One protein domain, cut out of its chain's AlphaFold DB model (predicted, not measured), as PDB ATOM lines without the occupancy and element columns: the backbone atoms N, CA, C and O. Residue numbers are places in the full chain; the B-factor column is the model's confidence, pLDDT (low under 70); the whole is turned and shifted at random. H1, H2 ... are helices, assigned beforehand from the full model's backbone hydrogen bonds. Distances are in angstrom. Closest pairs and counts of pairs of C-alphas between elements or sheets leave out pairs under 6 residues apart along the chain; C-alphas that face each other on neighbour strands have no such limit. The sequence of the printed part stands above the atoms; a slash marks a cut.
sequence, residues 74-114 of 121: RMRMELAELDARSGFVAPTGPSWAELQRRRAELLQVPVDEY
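Overview. This is residues 74 to 114 of the 121 residues of the protein "DUF2742 domain-containing protein" of Jiangella aurantiaca (UniProt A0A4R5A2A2). Two helices make a rough T: the beginning of H2, residues 96 to 100, packs on the middle of H1 near Ala 80, and the rest of H2 leads away from it. The link, residues 87 to 95, swings out in a loop past the junction, and residues 108 to 114 fold back from the far end of H2. The printed part has 41 residues, with H1 then H2 and no named strand; its class is all helix. It is compact, with a radius of gyration of the C-alphas of 9.9 A and spans of 28 by 19 by 15 A.

Along the chain. H1, residues 74 to 86, runs 18.3 A from C-alpha 74 at (131.773, 140.410, 217.700). H2, residues 96 to 107, runs 16.4 A to C-alpha 107 at (142.347, 126.637, 211.676).

Arrangement. H1 and H2 touch, H2 with residues 96 to 100 alone; the closest C-alphas, of Ala 80 and Ala 97, are 4.2 A apart. They run opposite ways at a steep tilt of 67 degrees. In H1 and H2 every O i to N i+4 pair is within hydrogen-bond range.

Size, cuts and confidence. The C-alphas farthest apart, of Pro 91 and Gln 108, are 27.8 A apart. The printed part has no cut, and the link from H1 to H2 is short. Mean pLDDT of the printed part is 83.4; residues 111 to 114 are under 70.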
ATOM      1  N   ARG A  74     132.934 139.962 218.494       84.94
ATOM      2  CA  ARG A  74     131.773 140.410 217.700       84.94
ATOM      3  C   ARG A  74     132.089 141.675 216.906       84.94
ATOM      4  O   ARG A  74     131.931 141.675 215.690       84.94
ATOM      5  N   MET A  75     132.644 142.698 217.556       87.25
ATOM      6  CA  MET A  75     133.026 143.948 216.888       87.25
ATOM      7  C   MET A  75     134.023 143.707 215.741       87.25
ATOM      8  O   MET A  75     133.902 144.280 214.660       87.25
ATOM      9  N   ARG A  76     135.015 142.831 215.941       85.88
ATOM     10  CA  ARG A  76     135.991 142.486 214.892       85.88
ATOM     11  C   ARG A  76     135.358 141.716 213.735       85.88
ATOM     12  O   ARG A  76     135.800 141.881 212.600       85.88
ATOM     13  N   MET A  77     134.369 140.865 214.004       83.12
ATOM     14  CA  MET A  77     133.615 140.168 212.957       83.12
ATOM     15  C   MET A  77     132.778 141.154 212.137       83.12
ATOM     16  O   MET A  77     132.842 141.114 210.913       83.12
ATOM     17  N   GLU A  78     132.088 142.093 212.786       84.88
ATOM     18  CA  GLU A  78     131.307 143.139 212.108       84.88
ATOM     19  C   GLU A  78     132.180 144.015 211.196       84.88
ATOM     20  O   GLU A  78     131.815 144.292 210.051       84.88
ATOM     21  N   LEU A  79     133.369 144.409 211.667       85.50
ATOM     22  CA  LEU A  79     134.337 145.153 210.853       85.50
ATOM     23  C   LEU A  79     134.856 144.324 209.672       85.50
ATOM     24  O   LEU A  79     134.962 144.843 208.564       85.50
ATOM     25  N   ALA A  80     135.137 143.035 209.874       84.75
ATOM     26  CA  ALA A  80     135.541 142.146 208.786       84.75
ATOM     27  C   ALA A  80     134.435 141.989 207.728       84.75
ATOM     28  O   ALA A  80     134.725 141.971 206.531       84.75
ATOM     29  N   GLU A  81     133.173 141.913 208.150       84.06
ATOM     30  CA  GLU A  81     132.029 141.869 207.238       84.06
ATOM     31  C   GLU A  81     131.890 143.183 206.458       84.06
ATOM     32  O   GLU A  81     131.655 143.175 205.247       84.06
ATOM     33  N   LEU A  82     132.061 144.328 207.123       85.62
ATOM     34  CA  LEU A  82     132.049 145.635 206.466       85.62
ATOM     35  C   LEU A  82     133.173 145.761 205.429       85.62
ATOM     36  O   LEU A  82     132.909 146.180 204.299       85.62
ATOM     37  N   ASP A  83     134.395 145.358 205.778       87.69
ATOM     38  CA  ASP A  83     135.540 145.342 204.866       87.69
ATOM     39  C   ASP A  83     135.246 144.479 203.632       87.69
ATOM     40  O   ASP A  83     135.472 144.903 202.497       87.69
ATOM     41  N   ALA A  84     134.697 143.279 203.839       81.88
ATOM     42  CA  ALA A  84     134.365 142.360 202.756       81.88
ATOM     43  C   ALA A  84     133.279 142.929 201.831       81.88
ATOM     44  O   ALA A  84     133.436 142.894 200.611       81.88
ATOM     45  N   ARG A  85     132.201 143.493 202.397       82.56
ATOM     46  CA  ARG A  85     131.090 144.082 201.627       82.56
ATOM     47  C   ARG A  85     131.502 145.321 200.843       82.56
ATOM     48  O   ARG A  85     131.030 145.524 199.730       82.56
ATOM     49  N   SER A  86     132.361 146.152 201.424       86.50
ATOM     50  CA  SER A  86     132.847 147.379 200.784       86.50
ATOM     51  C   SER A  86     133.996 147.138 199.802       86.50
ATOM     52  O   SER A  86     134.366 148.055 199.070       86.50
ATOM     53  N   GLY A  87     134.567 145.928 199.776       85.44
ATOM     54  CA  GLY A  87     135.796 145.649 199.036       85.44
ATOM     55  C   GLY A  87     136.987 146.446 199.576       85.44
ATOM     56  O   GLY A  87     137.892 146.783 198.813       85.44
ATOM     57  N   PHE A  88     136.969 146.791 200.867       83.94
ATOM     58  CA  PHE A  88     137.990 147.624 201.484       83.94
ATOM     59  C   PHE A  88     139.369 146.965 201.399       83.94
ATOM     60  O   PHE A  88     139.576 145.814 201.803       83.94
ATOM     61  N   VAL A  89     140.334 147.742 200.914       86.44
ATOM     62  CA  VAL A  89     141.751 147.391 200.895       86.44
ATOM     63  C   VAL A  89     142.463 148.341 201.843       86.44
ATOM     64  O   VAL A  89     142.490 149.552 201.618       86.44
ATOM     65  N   ALA A  90     143.026 147.789 202.917       85.12
ATOM     66  CA  ALA A  90     143.756 148.582 203.890       85.12
ATOM     67  C   ALA A  90     144.982 149.245 203.224       85.12
ATOM     68  O   ALA A  90     145.717 148.575 202.494       85.12
ATOM     69  N   PRO A  91     145.230 150.545 203.467       84.56
ATOM     70  CA  PRO A  91     146.360 151.260 202.870       84.56
ATOM     71  C   PRO A  91     147.712 150.760 203.393       84.56
ATOM     72  O   PRO A  91     148.728 150.879 202.709       84.56
ATOM     73  N   THR A  92     147.731 150.177 204.594       91.12
ATOM     74  CA  THR A  92     148.888 149.498 205.172       91.12
ATOM     75  C   THR A  92     148.445 148.192 205.835       91.12
ATOM     76  O   THR A  92     147.557 148.176 206.684       91.12
ATOM     77  N   GLY A  93     149.082 147.084 205.453       87.69
ATOM     78  CA  GLY A  93     148.817 145.765 206.035       87.69
ATOM     79  C   GLY A  93     147.519 145.090 205.558       87.69
ATOM     80  O   GLY A  93     146.912 145.519 204.578       87.69
ATOM     81  N   PRO A  94     147.128 143.972 206.198       88.50
ATOM     82  CA  PRO A  94     145.906 143.241 205.867       88.50
ATOM     83  C   PRO A  94     144.656 143.913 206.461       88.50
ATOM     84  O   PRO A  94     144.686 144.402 207.589       88.50
ATOM     85  N   SER A  95     143.540 143.882 205.726       87.25
ATOM     86  CA  SER A  95     142.217 144.265 206.246       87.25
ATOM     87  C   SER A  95     141.680 143.230 207.244       87.25
ATOM     88  O   SER A  95     142.200 142.113 207.335       87.25
ATOM     89  N   TRP A  96     140.614 143.554 207.980       84.50
ATOM     90  CA  TRP A  96     140.006 142.594 208.905       84.50
ATOM     91  C   TRP A  96     139.406 141.398 208.167       84.50
ATOM     92  O   TRP A  96     139.547 140.267 208.633       84.50
ATOM     93  N   ALA A  97     138.828 141.616 206.982       86.44
ATOM     94  CA  ALA A  97     138.366 140.534 206.112       86.44
ATOM     95  C   ALA A  97     139.507 139.578 205.719       86.44
ATOM     96  O   ALA A  97     139.348 138.359 205.757       86.44
ATOM     97  N   GLU A  98     140.678 140.121 205.372       87.25
ATOM     98  CA  GLU A  98     141.867 139.328 205.048       87.25
ATOM     99  C   GLU A  98     142.392 138.561 206.269       87.25
ATOM    100  O   GLU A  98     142.708 137.376 206.169       87.25
ATOM    101  N   LEU A  99     142.447 139.204 207.439       88.75
ATOM    102  CA  LEU A  99     142.865 138.551 208.680       88.75
ATOM    103  C   LEU A  99     141.935 137.396 209.070       88.75
ATOM    104  O   LEU A  99     142.423 136.354 209.511       88.75
ATOM    105  N   GLN A 100     140.619 137.548 208.893       85.88
ATOM    106  CA  GLN A 100     139.670 136.466 209.163       85.88
ATOM    107  C   GLN A 100     139.825 135.303 208.181       85.88
ATOM    108  O   GLN A 100     139.831 134.155 208.617       85.88
ATOM    109  N   ARG A 101     140.047 135.574 206.885       85.88
ATOM    110  CA  ARG A 101     140.347 134.515 205.903       85.88
ATOM    111  C   ARG A 101     141.581 133.706 206.293       85.88
ATOM    112  O   ARG A 101     141.495 132.489 206.418       85.88
ATOM    113  N   ARG A 102     142.698 134.383 206.578       90.06
ATOM    114  CA  ARG A 102     143.950 133.723 206.994       90.06
ATOM    115  C   ARG A 102     143.781 132.898 208.268       90.06
ATOM    116  O   ARG A 102     144.393 131.843 208.406       90.06
ATOM    117  N   ARG A 103     142.964 133.373 209.215       87.38
ATOM    118  CA  ARG A 103     142.667 132.635 210.450       87.38
ATOM    119  C   ARG A 103     141.865 131.365 210.167       87.38
ATOM    120  O   ARG A 103     142.208 130.323 210.713       87.38
ATOM    121  N   ALA A 104     140.843 131.446 209.324       85.88
ATOM    122  CA  ALA A 104     140.040 130.292 208.932       85.88
ATOM    123  C   ALA A 104     140.888 129.237 208.198       85.88
ATOM    124  O   ALA A 104     140.826 128.057 208.536       85.88
ATOM    125  N   GLU A 105     141.764 129.670 207.284       88.88
ATOM    126  CA  GLU A 105     142.736 128.803 206.599       88.88
ATOM    127  C   GLU A 105     143.675 128.093 207.585       88.88
ATOM    128  O   GLU A 105     143.862 126.879 207.495       88.88
ATOM    129  N   LEU A 106     144.235 128.830 208.552       90.06
ATOM    130  CA  LEU A 106     145.119 128.274 209.579       90.06
ATOM    131  C   LEU A 106     144.409 127.230 210.451       90.06
ATOM    132  O   LEU A 106     144.995 126.203 210.786       90.06
ATOM    133  N   LEU A 107     143.162 127.510 210.831       85.69
ATOM    134  CA  LEU A 107     142.347 126.637 211.676       85.69
ATOM    135  C   LEU A 107     141.652 125.516 210.888       85.69
ATOM    136  O   LEU A 107     141.026 124.660 211.503       85.69
ATOM    137  N   GLN A 108     141.781 125.503 209.557       88.44
ATOM    138  CA  GLN A 108     141.116 124.556 208.656       88.44
ATOM    139  C   GLN A 108     139.590 124.534 208.819       88.44
ATOM    140  O   GLN A 108     138.950 123.492 208.672       88.44
ATOM    141  N   VAL A 109     139.009 125.696 209.107       79.94
ATOM    142  CA  VAL A 109     137.562 125.886 209.224       79.94
ATOM    143  C   VAL A 109     137.053 126.747 208.069       79.94
ATOM    144  O   VAL A 109     137.798 127.584 207.548       79.94
ATOM    145  N   PRO A 110     135.795 126.573 207.640       75.38
ATOM    146  CA  PRO A 110     135.178 127.474 206.678       75.38
ATOM    147  C   PRO A 110     135.183 128.933 207.172       75.38
ATOM    148  O   PRO A 110     134.941 129.216 208.345       75.38
ATOM    149  N   VAL A 111     135.447 129.887 206.271       67.56
ATOM    150  CA  VAL A 111     135.474 131.331 206.598       67.56
ATOM    151  C   VAL A 111     134.100 131.818 207.083       67.56
ATOM    152  O   VAL A 111     134.013 132.713 207.920       67.56
ATOM    153  N   ASP A 112     133.023 131.220 206.578       63.81
ATOM    154  CA  ASP A 112     131.641 131.514 206.957       63.81
ATOM    155  C   ASP A 112     131.265 130.985 208.348       63.81
ATOM    156  O   ASP A 112     130.474 131.646 209.025       63.81
ATOM    157  N   GLU A 113     131.890 129.897 208.821       58.75
ATOM    158  CA  GLU A 113     131.785 129.414 210.214       58.75
ATOM    159  C   GLU A 113     132.530 130.313 211.216       58.75
ATOM    160  O   GLU A 113     132.252 130.273 212.413       58.75
ATOM    161  N   TYR A 114     133.434 131.170 210.730       54.41
ATOM    162  CA  TYR A 114     134.230 132.086 211.551       54.41
ATOM    163  C   TYR A 114     133.877 133.572 211.353       54.41
ATOM    164  O   TYR A 114     134.589 134.441 211.863       54.41
TER     165      TYR A 114